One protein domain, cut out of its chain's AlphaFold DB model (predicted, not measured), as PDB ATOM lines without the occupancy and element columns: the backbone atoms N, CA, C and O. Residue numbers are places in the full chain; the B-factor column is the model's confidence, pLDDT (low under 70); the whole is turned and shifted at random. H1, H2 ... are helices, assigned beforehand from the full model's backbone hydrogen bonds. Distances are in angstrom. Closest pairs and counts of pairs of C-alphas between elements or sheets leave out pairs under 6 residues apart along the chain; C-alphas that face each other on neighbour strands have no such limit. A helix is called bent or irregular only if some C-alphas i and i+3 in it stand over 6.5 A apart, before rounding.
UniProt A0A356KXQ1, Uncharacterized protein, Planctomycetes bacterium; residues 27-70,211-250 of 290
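This is residues 27 to 70 and 211 to 250 of the 290 residues of an uncharacterized protein of Planctomycetes bacterium (UniProt A0A356KXQ1). The long helix H2 and the shorter helix H1 meet near their ends as an L, and a second pair of helices, H3 and H4, follows the same L back: H3 runs beside H2 the opposite way, and H4 comes back near the start of H1. It is a loose arrangement of two arms with few contacts, H2 and H3 making one arm and H1 and H4 the other. The printed part has 84 residues with four named helices, in the order H1, H2, H3, H4, and no named strand; the class is all helix. The whole is loose, with a radius of gyration of the C-alphas of 16.5 A, and the C-alphas span 42 by 35 by 23 A.

H1 covers residues 30 to 42, 18.5 A from first to last C-alpha, beginning at C-alpha 30 at (14.180, -23.928, 22.824). H2, the longest helix, covers residues 44 to 67 and measures 34.3 A, ending at C-alpha 67 at (24.466, -36.153, 60.038). It has a kink of 34 degrees near residue 52, and it is irregular, but only just: C-alphas 49 and 52 are 6.8 A apart. After the cut, H3 covers residues 213 to 229 and measures 23.9 A. H4 covers residues 235 to 246, 15.7 A, ending at C-alpha 246 at (21.146, -16.612, 29.050).

H1 and H2 are close but not clearly touching and about perpendicular, at 89 degrees; their closest C-alphas are those of Leu 40 and Phe 46, 7.1 A apart. H2 and H3 only just touch, with 3 pairs of C-alphas within 8 A, and H2 does so with residues 47 to 58 alone. The closest C-alphas of this pair are those of Trp 58 and Arg 220, 7.3 A apart. H2 and H3 run opposite ways at a steep tilt of 38 degrees. H1 and H3 are close but not clearly touching, with the C-alphas of Arg 41 and Arg 228 closest at 5.6 A. H1 and H4 are also close but not clearly touching, at a steep tilt of 41 degrees, opposite ways; the closest C-alphas, of Arg 30 and Leu 239, are 7.4 A apart. H4 is apart from H2 and from H3. In H1, H3 and H4 every O i to N i+4 pair is within hydrogen-bond range; in H2 it is 18 of 20.

The two C-alphas farthest apart are those of Ser 212 and Asp 248, at 45.1 A, while the first and last printed C-alphas, of Val 27 and Thr 250, are 9.4 A apart. Residues 71 to 210 are cut out, and C-alphas 70 and 211 are 16.8 A apart across the cut, which lies in the link from H2 to H3. The links from H1 to H2 and from H3 to H4 are tight. The mean pLDDT of the printed part is 83.0; residues 230 to 235 are under 70.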
ATOM      1  N   VAL A  27      22.759 -24.016  19.741       80.81
ATOM      2  CA  VAL A  27      23.075 -25.452  19.857       80.81
ATOM      3  C   VAL A  27      21.877 -26.244  20.356       80.81
ATOM      4  O   VAL A  27      21.602 -27.343  19.869       80.81
ATOM      5  N   VAL A  28      21.148 -25.675  21.310       81.06
ATOM      6  CA  VAL A  28      19.948 -26.265  21.882       81.06
ATOM      7  C   VAL A  28      18.811 -25.277  21.641       81.06
ATOM      8  O   VAL A  28      18.540 -24.431  22.484       81.06
ATOM      9  N   PRO A  29      18.141 -25.336  20.475       84.31
ATOM     10  CA  PRO A  29      16.952 -24.534  20.244       84.31
ATOM     11  C   PRO A  29      15.892 -24.853  21.295       84.31
ATOM     12  O   PRO A  29      15.651 -26.024  21.607       84.31
ATOM     13  N   ARG A  30      15.217 -23.820  21.791       80.94
ATOM     14  CA  ARG A  30      14.180 -23.928  22.824       80.94
ATOM     15  C   ARG A  30      13.129 -24.985  22.489       80.94
ATOM     16  O   ARG A  30      12.766 -25.794  23.335       80.94
ATOM     17  N   GLU A  31      12.667 -25.005  21.243       82.31
ATOM     18  CA  GLU A  31      11.641 -25.933  20.766       82.31
ATOM     19  C   GLU A  31      12.128 -27.388  20.818       82.31
ATOM     20  O   GLU A  31      11.346 -28.278  21.146       82.31
ATOM     21  N   ARG A  32      13.423 -27.622  20.560       81.06
ATOM     22  CA  ARG A  32      14.042 -28.948  20.692       81.06
ATOM     23  C   ARG A  32      14.229 -29.345  22.147       81.06
ATOM     24  O   ARG A  32      13.967 -30.487  22.486       81.06
ATOM     25  N   LEU A  33      14.653 -28.421  23.010       78.94
ATOM     26  CA  LEU A  33      14.760 -28.709  24.441       78.94
ATOM     27  C   LEU A  33      13.401 -29.120  25.006       78.94
ATOM     28  O   LEU A  33      13.303 -30.126  25.700       78.94
ATOM     29  N   ARG A  34      12.352 -28.378  24.645       80.81
ATOM     30  CA  ARG A  34      10.980 -28.689  25.040       80.81
ATOM     31  C   ARG A  34      10.534 -30.053  24.521       80.81
ATOM     32  O   ARG A  34      10.063 -30.861  25.312       80.81
ATOM     33  N   SER A  35      10.716 -30.332  23.228       83.25
ATOM     34  CA  SER A  35      10.326 -31.630  22.669       83.25
ATOM     35  C   SER A  35      11.087 -32.776  23.330       83.25
ATOM     36  O   SER A  35      10.485 -33.788  23.655       83.25
ATOM     37  N   THR A  36      12.383 -32.605  23.604       82.19
ATOM     38  CA  THR A  36      13.186 -33.602  24.317       82.19
ATOM     39  C   THR A  36      12.726 -33.787  25.762       82.19
ATOM     40  O   THR A  36      12.685 -34.917  26.232       82.19
ATOM     41  N   ILE A  37      12.349 -32.721  26.476       80.88
ATOM     42  CA  ILE A  37      11.773 -32.839  27.824       80.88
ATOM     43  C   ILE A  37      10.462 -33.632  27.773       80.88
ATOM     44  O   ILE A  37      10.270 -34.541  28.580       80.88
ATOM     45  N   ASP A  38       9.579 -33.331  26.821       82.12
ATOM     46  CA  ASP A  38       8.296 -34.022  26.677       82.12
ATOM     47  C   ASP A  38       8.469 -35.491  26.249       82.12
ATOM     48  O   ASP A  38       7.804 -36.377  26.791       82.12
ATOM     49  N   GLU A  39       9.411 -35.775  25.348       83.50
ATOM     50  CA  GLU A  39       9.805 -37.136  24.966       83.50
ATOM     51  C   GLU A  39      10.367 -37.909  26.166       83.50
ATOM     52  O   GLU A  39       9.918 -39.021  26.440       83.50
ATOM     53  N   LEU A  40      11.276 -37.306  26.941       81.94
ATOM     54  CA  LEU A  40      11.835 -37.921  28.148       81.94
ATOM     55  C   LEU A  40      10.762 -38.177  29.209       81.94
ATOM     56  O   LEU A  40      10.813 -39.196  29.887       81.94
ATOM     57  N   ARG A  41       9.768 -37.293  29.367       82.12
ATOM     58  CA  ARG A  41       8.632 -37.512  30.284       82.12
ATOM     59  C   ARG A  41       7.797 -38.734  29.898       82.12
ATOM     60  O   ARG A  41       7.298 -39.423  30.788       82.12
ATOM     61  N   GLY A  42       7.641 -38.974  28.597       83.62
ATOM     62  CA  GLY A  42       6.913 -40.116  28.046       83.62
ATOM     63  C   GLY A  42       7.714 -41.421  27.986       83.62
ATOM     64  O   GLY A  42       7.121 -42.473  27.758       83.62
ATOM     65  N   ASP A  43       9.033 -41.372  28.184       87.62
ATOM     66  CA  ASP A  43       9.903 -42.545  28.119       87.62
ATOM     67  C   ASP A  43       9.950 -43.300  29.455       87.62
ATOM     68  O   ASP A  43      10.772 -43.045  30.339       87.62
ATOM     69  N   ASP A  44       9.055 -44.275  29.594       87.25
ATOM     70  CA  ASP A  44       8.978 -45.135  30.775       87.25
ATOM     71  C   ASP A  44      10.290 -45.884  31.054       87.25
ATOM     72  O   ASP A  44      10.668 -46.019  32.219       87.25
ATOM     73  N   ALA A  45      11.017 -46.311  30.016       86.69
ATOM     74  CA  ALA A  45      12.267 -47.050  30.175       86.69
ATOM     75  C   ALA A  45      13.374 -46.158  30.754       86.69
ATOM     76  O   ALA A  45      14.102 -46.582  31.656       86.69
ATOM     77  N   PHE A  46      13.456 -44.902  30.304       85.81
ATOM     78  CA  PHE A  46      14.360 -43.909  30.885       85.81
ATOM     79  C   PHE A  46      14.073 -43.686  32.377       85.81
ATOM     80  O   PHE A  46      14.996 -43.720  33.197       85.81
ATOM     81  N   TRP A  47      12.807 -43.492  32.766       88.06
ATOM     82  CA  TRP A  47      12.460 -43.290  34.178       88.06
ATOM     83  C   TRP A  47      12.731 -44.541  35.019       88.06
ATOM     84  O   TRP A  47      13.260 -44.422  36.126       88.06
ATOM     85  N   GLU A  48      12.441 -45.738  34.513       89.25
ATOM     86  CA  GLU A  48      12.786 -46.987  35.201       89.25
ATOM     87  C   GLU A  48      14.304 -47.136  35.403       89.25
ATOM     88  O   GLU A  48      14.739 -47.496  36.501       89.25
ATOM     89  N   GLU A  49      15.125 -46.772  34.412       89.81
ATOM     90  CA  GLU A  49      16.589 -46.783  34.539       89.81
ATOM     91  C   GLU A  49      17.100 -45.718  35.525       89.81
ATOM     92  O   GLU A  49      18.047 -45.945  36.288       89.81
ATOM     93  N   MET A  50      16.485 -44.534  35.531       86.06
ATOM     94  CA  MET A  50      16.912 -43.414  36.368       86.06
ATOM     95  C   MET A  50      16.474 -43.554  37.827       86.06
ATOM     96  O   MET A  50      17.121 -42.981  38.713       86.06
ATOM     97  N   ARG A  51      15.431 -44.342  38.107       90.25
ATOM     98  CA  ARG A  51      14.871 -44.517  39.452       90.25
ATOM     99  C   ARG A  51      15.920 -44.959  40.487       90.25
ATOM    100  O   ARG A  51      16.058 -44.257  41.491       90.25
ATOM    101  N   PRO A  52      16.731 -46.013  40.266       91.00
ATOM    102  CA  PRO A  52      17.772 -46.404  41.220       91.00
ATOM    103  C   PRO A  52      18.856 -45.337  41.429       91.00
ATOM    104  O   PRO A  52      19.420 -45.227  42.520       91.00
ATOM    105  N   ARG A  53      19.183 -44.545  40.395       86.25
ATOM    106  CA  ARG A  53      20.170 -43.453  40.509       86.25
ATOM    107  C   ARG A  53      19.630 -42.329  41.387       86.25
ATOM    108  O   ARG A  53      20.351 -41.839  42.253       86.25
ATOM    109  N   PHE A  54      18.365 -41.972  41.192       85.75
ATOM    110  CA  PHE A  54      17.671 -41.002  42.026       85.75
ATOM    111  C   PHE A  54      17.565 -41.471  43.478       85.75
ATOM    112  O   PHE A  54      17.907 -40.712  44.378       85.75
ATOM    113  N   GLU A  55      17.176 -42.724  43.724       90.12
ATOM    114  CA  GLU A  55      17.098 -43.278  45.082       90.12
ATOM    115  C   GLU A  55      18.452 -43.261  45.796       90.12
ATOM    116  O   GLU A  55      18.521 -42.915  46.975       90.12
ATOM    117  N   ARG A  56      19.542 -43.568  45.082       88.00
ATOM    118  CA  ARG A  56      20.899 -43.471  45.633       88.00
ATOM    119  C   ARG A  56      21.263 -42.032  45.988       88.00
ATOM    120  O   ARG A  56      21.692 -41.781  47.110       88.00
ATOM    121  N   ALA A  57      21.068 -41.097  45.059       79.50
ATOM    122  CA  ALA A  57      21.360 -39.684  45.285       79.50
ATOM    123  C   ALA A  57      20.527 -39.111  46.443       79.50
ATOM    124  O   ALA A  57      21.048 -38.384  47.289       79.50
ATOM    125  N   TRP A  58      19.250 -39.492  46.519       88.19
ATOM    126  CA  TRP A  58      18.361 -39.150  47.623       88.19
ATOM    127  C   TRP A  58      18.881 -39.695  48.953       88.19
ATOM    128  O   TRP A  58      19.015 -38.932  49.905       88.19
ATOM    129  N   GLY A  59      19.226 -40.984  49.016       86.81
ATOM    130  CA  GLY A  59      19.740 -41.616  50.232       86.81
ATOM    131  C   GLY A  59      21.052 -40.996  50.719       86.81
ATOM    132  O   GLY A  59      21.223 -40.762  51.914       86.81
ATOM    133  N   GLU A  60      21.965 -40.660  49.805       88.12
ATOM    134  CA  GLU A  60      23.197 -39.935  50.138       88.12
ATOM    135  C   GLU A  60      22.910 -38.525  50.671       88.12
ATOM    136  O   GLU A  60      23.535 -38.088  51.643       88.12
ATOM    137  N   GLY A  61      21.964 -37.812  50.055       83.88
ATOM    138  CA  GLY A  61      21.510 -36.500  50.509       83.88
ATOM    139  C   GLY A  61      20.884 -36.562  51.900       83.88
ATOM    140  O   GLY A  61      21.293 -35.825  52.794       83.88
ATOM    141  N   GLU A  62      19.953 -37.490  52.116       89.06
ATOM    142  CA  GLU A  62      19.298 -37.713  53.405       89.06
ATOM    143  C   GLU A  62      20.313 -38.062  54.500       89.06
ATOM    144  O   GLU A  62      20.267 -37.479  55.583       89.06
ATOM    145  N   ALA A  63      21.259 -38.965  54.228       89.06
ATOM    146  CA  ALA A  63      22.289 -39.342  55.192       89.06
ATOM    147  C   ALA A  63      23.146 -38.138  55.613       89.06
ATOM    148  O   ALA A  63      23.412 -37.954  56.802       89.06
ATOM    149  N   LYS A  64      23.533 -37.283  54.655       88.88
ATOM    150  CA  LYS A  64      24.270 -36.041  54.938       88.88
ATOM    151  C   LYS A  64      23.440 -35.069  55.769       88.88
ATOM    152  O   LYS A  64      23.949 -34.535  56.750       88.88
ATOM    153  N   LEU A  65      22.168 -34.876  55.420       87.44
ATOM    154  CA  LEU A  65      21.265 -34.004  56.169       87.44
ATOM    155  C   LEU A  65      21.075 -34.512  57.608       87.44
ATOM    156  O   LEU A  65      21.140 -33.727  58.551       87.44
ATOM    157  N   ARG A  66      20.899 -35.823  57.806       91.38
ATOM    158  CA  ARG A  66      20.750 -36.430  59.143       91.38
ATOM    159  C   ARG A  66      22.021 -36.350  59.985       91.38
ATOM    160  O   ARG A  66      21.927 -36.302  61.208       91.38
ATOM    161  N   ALA A  67      23.191 -36.339  59.354       92.44
ATOM    162  CA  ALA A  67      24.466 -36.153  60.038       92.44
ATOM    163  C   ALA A  67      24.762 -34.678  60.373       92.44
ATOM    164  O   ALA A  67      25.647 -34.410  61.187       92.44
ATOM    165  N   GLU A  68      24.045 -33.725  59.769       91.94
ATOM    166  CA  GLU A  68      24.288 -32.296  59.949       91.94
ATOM    167  C   GLU A  68      23.802 -31.806  61.320       91.94
ATOM    168  O   GLU A  68      22.604 -31.784  61.619       91.94
ATOM    169  N   GLN A  69      24.755 -31.394  62.156       92.88
ATOM    170  CA  GLN A  69      24.499 -30.925  63.519       92.88
ATOM    171  C   GLN A  69      24.453 -29.403  63.632       92.88
ATOM    172  O   GLN A  69      24.008 -28.882  64.657       92.88
ATOM    173  N   ARG A  70      24.911 -28.677  62.607       92.88
ATOM    174  CA  ARG A  70      24.837 -27.219  62.611       92.88
ATOM    175  C   ARG A  70      23.376 -26.756  62.575       92.88
ATOM    176  O   ARG A  70      22.525 -27.437  61.987       92.88
ATOM    177  N   PRO A 211      12.072 -35.136  58.763       85.19
ATOM    178  CA  PRO A 211      10.965 -36.039  59.057       85.19
ATOM    179  C   PRO A 211      11.414 -37.475  59.376       85.19
ATOM    180  O   PRO A 211      12.574 -37.863  59.207       85.19
ATOM    181  N   SER A 212      10.473 -38.320  59.804       86.94
ATOM    182  CA  SER A 212      10.763 -39.751  59.956       86.94
ATOM    183  C   SER A 212      11.206 -40.368  58.621       86.94
ATOM    184  O   SER A 212      10.944 -39.819  57.548       86.94
ATOM    185  N   SER A 213      11.889 -41.517  58.662       85.81
ATOM    186  CA  SER A 213      12.286 -42.233  57.437       85.81
ATOM    187  C   SER A 213      11.084 -42.509  56.533       85.81
ATOM    188  O   SER A 213      11.121 -42.173  55.360       85.81
ATOM    189  N   GLU A 214       9.968 -42.966  57.106       87.31
ATOM    190  CA  GLU A 214       8.729 -43.212  56.360       87.31
ATOM    191  C   GLU A 214       8.183 -41.947  55.672       87.31
ATOM    192  O   GLU A 214       7.751 -41.990  54.522       87.31
ATOM    193  N   GLN A 215       8.205 -40.796  56.352       84.44
ATOM    194  CA  GLN A 215       7.782 -39.525  55.752       84.44
ATOM    195  C   GLN A 215       8.739 -39.079  54.642       84.44
ATOM    196  O   GLN A 215       8.301 -38.525  53.635       84.44
ATOM    197  N   THR A 216      10.030 -39.346  54.814       86.81
ATOM    198  CA  THR A 216      11.079 -39.001  53.851       86.81
ATOM    199  C   THR A 216      10.996 -39.886  52.604       86.81
ATOM    200  O   THR A 216      11.118 -39.375  51.495       86.81
ATOM    201  N   ASP A 217      10.670 -41.172  52.758       88.50
ATOM    202  CA  ASP A 217      10.373 -42.091  51.653       88.50
ATOM    203  C   ASP A 217       9.149 -41.635  50.850       88.50
ATOM    204  O   ASP A 217       9.182 -41.602  49.620       88.50
ATOM    205  N   ARG A 218       8.078 -41.205  51.530       88.38
ATOM    206  CA  ARG A 218       6.900 -40.640  50.852       88.38
ATOM    207  C   ARG A 218       7.249 -39.362  50.092       88.38
ATOM    208  O   ARG A 218       6.835 -39.212  48.948       88.38
ATOM    209  N   LEU A 219       8.027 -38.460  50.696       84.94
ATOM    210  CA  LEU A 219       8.498 -37.237  50.033       84.94
ATOM    211  C   LEU A 219       9.366 -37.547  48.813       84.94
ATOM    212  O   LEU A 219       9.191 -36.910  47.779       84.94
ATOM    213  N   ARG A 220      10.258 -38.538  48.906       90.12
ATOM    214  CA  ARG A 220      11.060 -39.029  47.779       90.12
ATOM    215  C   ARG A 220      10.167 -39.489  46.633       90.12
ATOM    216  O   ARG A 220      10.411 -39.138  45.482       90.12
ATOM    217  N   ASP A 221       9.150 -40.289  46.939       89.56
ATOM    218  CA  ASP A 221       8.266 -40.865  45.931       89.56
ATOM    219  C   ASP A 221       7.353 -39.811  45.297       89.56
ATOM    220  O   ASP A 221       7.162 -39.824  44.082       89.56
ATOM    221  N   GLU A 222       6.843 -38.862  46.081       84.38
ATOM    222  CA  GLU A 222       6.093 -37.713  45.564       84.38
ATOM    223  C   GLU A 222       6.978 -36.779  44.737       84.38
ATOM    224  O   GLU A 222       6.564 -36.341  43.668       84.38
ATOM    225  N   LEU A 223       8.223 -36.531  45.158       83.31
ATOM    226  CA  LEU A 223       9.182 -35.774  44.358       83.31
ATOM    227  C   LEU A 223       9.488 -36.494  43.045       83.31
ATOM    228  O   LEU A 223       9.524 -35.851  42.007       83.31
ATOM    229  N   TRP A 224       9.668 -37.814  43.063       87.00
ATOM    230  CA  TRP A 224       9.903 -38.605  41.855       87.00
ATOM    231  C   TRP A 224       8.733 -38.529  40.871       87.00
ATOM    232  O   TRP A 224       8.931 -38.279  39.682       87.00
ATOM    233  N   LYS A 225       7.501 -38.696  41.369       85.12
ATOM    234  CA  LYS A 225       6.287 -38.490  40.566       85.12
ATOM    235  C   LYS A 225       6.230 -37.062  40.035       85.12
ATOM    236  O   LYS A 225       5.946 -36.871  38.859       85.12
ATOM    237  N   GLY A 226       6.556 -36.089  40.882       80.25
ATOM    238  CA  GLY A 226       6.657 -34.680  40.532       80.25
ATOM    239  C   GLY A 226       7.664 -34.436  39.415       80.25
ATOM    240  O   GLY A 226       7.312 -33.804  38.442       80.25
ATOM    241  N   LEU A 227       8.873 -34.988  39.475       79.81
ATOM    242  CA  LEU A 227       9.881 -34.829  38.421       79.81
ATOM    243  C   LEU A 227       9.403 -35.381  37.072       79.81
ATOM    244  O   LEU A 227       9.670 -34.775  36.037       79.81
ATOM    245  N   ARG A 228       8.657 -36.491  37.086       79.81
ATOM    246  CA  ARG A 228       8.077 -37.085  35.875       79.81
ATOM    247  C   ARG A 228       6.868 -36.310  35.341       79.81
ATOM    248  O   ARG A 228       6.669 -36.250  34.134       79.81
ATOM    249  N   GLN A 229       6.048 -35.743  36.225       71.50
ATOM    250  CA  GLN A 229       4.756 -35.129  35.878       71.50
ATOM    251  C   GLN A 229       4.768 -33.599  35.838       71.50
ATOM    252  O   GLN A 229       3.830 -33.002  35.312       71.50
ATOM    253  N   ALA A 230       5.775 -32.949  36.418       59.28
ATOM    254  CA  ALA A 230       5.865 -31.502  36.484       59.28
ATOM    255  C   ALA A 230       6.244 -30.970  35.109       59.28
ATOM    256  O   ALA A 230       7.404 -30.669  34.844       59.28
ATOM    257  N   ALA A 231       5.231 -30.794  34.265       57.06
ATOM    258  CA  ALA A 231       5.162 -29.569  33.502       57.06
ATOM    259  C   ALA A 231       5.050 -28.439  34.533       57.06
ATOM    260  O   ALA A 231       4.043 -28.341  35.247       57.06
ATOM    261  N   LEU A 232       6.115 -27.656  34.725       58.97
ATOM    262  CA  LEU A 232       6.014 -26.478  35.589       58.97
ATOM    263  C   LEU A 232       4.856 -25.641  35.026       58.97
ATOM    264  O   LEU A 232       4.762 -25.460  33.816       58.97
ATOM    265  N   LYS A 233       3.940 -25.147  35.872       57.16
ATOM    266  CA  LYS A 233       2.764 -24.387  35.390       57.16
ATOM    267  C   LYS A 233       3.145 -23.199  34.490       57.16
ATOM    268  O   LYS A 233       2.327 -22.769  33.688       57.16
ATOM    269  N   ASN A 234       4.392 -22.744  34.609       66.44
ATOM    270  CA  ASN A 234       5.005 -21.665  33.854       66.44
ATOM    271  C   ASN A 234       6.307 -22.141  33.177       66.44
ATOM    272  O   ASN A 234       7.256 -21.378  33.073       66.44
ATOM    273  N   GLU A 235       6.411 -23.416  32.793       69.25
ATOM    274  CA  GLU A 235       7.622 -23.967  32.165       69.25
ATOM    275  C   GLU A 235       8.023 -23.178  30.926       69.25
ATOM    276  O   GLU A 235       9.195 -22.874  30.750       69.25
ATOM    277  N   ASP A 236       7.036 -22.778  30.130       72.56
ATOM    278  CA  ASP A 236       7.254 -21.975  28.934       72.56
ATOM    279  C   ASP A 236       7.766 -20.578  29.274       72.56
ATOM    280  O   ASP A 236       8.719 -20.127  28.653       72.56
ATOM    281  N   GLU A 237       7.204 -19.926  30.296       76.31
ATOM    282  CA  GLU A 237       7.674 -18.612  30.758       76.31
ATOM    283  C   GLU A 237       9.070 -18.699  31.388       76.31
ATOM    284  O   GLU A 237       9.882 -17.800  31.214       76.31
ATOM    285  N   LEU A 238       9.377 -19.788  32.103       74.19
ATOM    286  CA  LEU A 238      10.695 -20.020  32.694       74.19
ATOM    287  C   LEU A 238      11.737 -20.331  31.624       74.19
ATOM    288  O   LEU A 238      12.842 -19.807  31.693       74.19
ATOM    289  N   LEU A 239      11.399 -21.154  30.631       77.50
ATOM    290  CA  LEU A 239      12.258 -21.396  29.476       77.50
ATOM    291  C   LEU A 239      12.442 -20.108  28.672       77.50
ATOM    292  O   LEU A 239      13.556 -19.818  28.254       77.50
ATOM    293  N   GLU A 240      11.395 -19.302  28.493       82.31
ATOM    294  CA  GLU A 240      11.507 -17.983  27.865       82.31
ATOM    295  C   GLU A 240      12.425 -17.057  28.644       82.31
ATOM    296  O   GLU A 240      13.307 -16.450  28.049       82.31
ATOM    297  N   GLN A 241      12.271 -16.994  29.962       80.81
ATOM    298  CA  GLN A 241      13.107 -16.162  30.809       80.81
ATOM    299  C   GLN A 241      14.565 -16.634  30.796       80.81
ATOM    300  O   GLN A 241      15.464 -15.825  30.616       80.81
ATOM    301  N   VAL A 242      14.813 -17.941  30.889       78.88
ATOM    302  CA  VAL A 242      16.169 -18.507  30.831       78.88
ATOM    303  C   VAL A 242      16.827 -18.243  29.476       78.88
ATOM    304  O   VAL A 242      18.001 -17.891  29.437       78.88
ATOM    305  N   TYR A 243      16.105 -18.375  28.362       82.75
ATOM    306  CA  TYR A 243      16.665 -18.065  27.041       82.75
ATOM    307  C   TYR A 243      16.781 -16.555  26.793       82.75
ATOM    308  O   TYR A 243      17.672 -16.145  26.058       82.75
ATOM    309  N   ALA A 244      15.934 -15.724  27.396       83.56
ATOM    310  CA  ALA A 244      16.071 -14.272  27.329       83.56
ATOM    311  C   ALA A 244      17.280 -13.776  28.135       83.56
ATOM    312  O   ALA A 244      17.997 -12.892  27.673       83.56
ATOM    313  N   ASP A 245      17.515 -14.364  29.308       81.62
ATOM    314  CA  ASP A 245      18.590 -13.964  30.216       81.62
ATOM    315  C   ASP A 245      19.941 -14.586  29.815       81.62
ATOM    316  O   ASP A 245      20.978 -13.946  29.977       81.62
ATOM    317  N   HIS A 246      19.935 -15.808  29.266       83.00
ATOM    318  CA  HIS A 246      21.146 -16.612  29.050       83.00
ATOM    319  C   HIS A 246      21.256 -17.248  27.654       83.00
ATOM    320  O   HIS A 246      22.194 -17.995  27.390       83.00
ATOM    321  N   GLY A 247      20.322 -16.999  26.732       77.50
ATOM    322  CA  GLY A 247      20.330 -17.618  25.396       77.50
ATOM    323  C   GLY A 247      21.535 -17.235  24.537       77.50
ATOM    324  O   GLY A 247      21.993 -18.056  23.734       77.50
ATOM    325  N   ASP A 248      22.054 -16.024  24.751       85.81
ATOM    326  CA  ASP A 248      23.249 -15.489  24.093       85.81
ATOM    327  C   ASP A 248      24.554 -15.905  24.797       85.81
ATOM    328  O   ASP A 248      25.640 -15.720  24.241       85.81
ATOM    329  N   GLU A 249      24.472 -16.479  26.003       87.25
ATOM    330  CA  GLU A 249      25.639 -17.025  26.689       87.25
ATOM    331  C   GLU A 249      26.124 -18.291  25.988       87.25
ATOM    332  O   GLU A 249      25.355 -19.064  25.400       87.25
ATOM    333  N   THR A 250      27.433 -18.507  26.034       87.25
ATOM    334  CA  THR A 250      28.029 -19.634  25.333       87.25
ATOM    335  C   THR A 250      27.843 -20.908  26.150       87.25
ATOM    336  O   THR A 250      27.873 -20.889  27.380       87.25
TER     337      THR A 250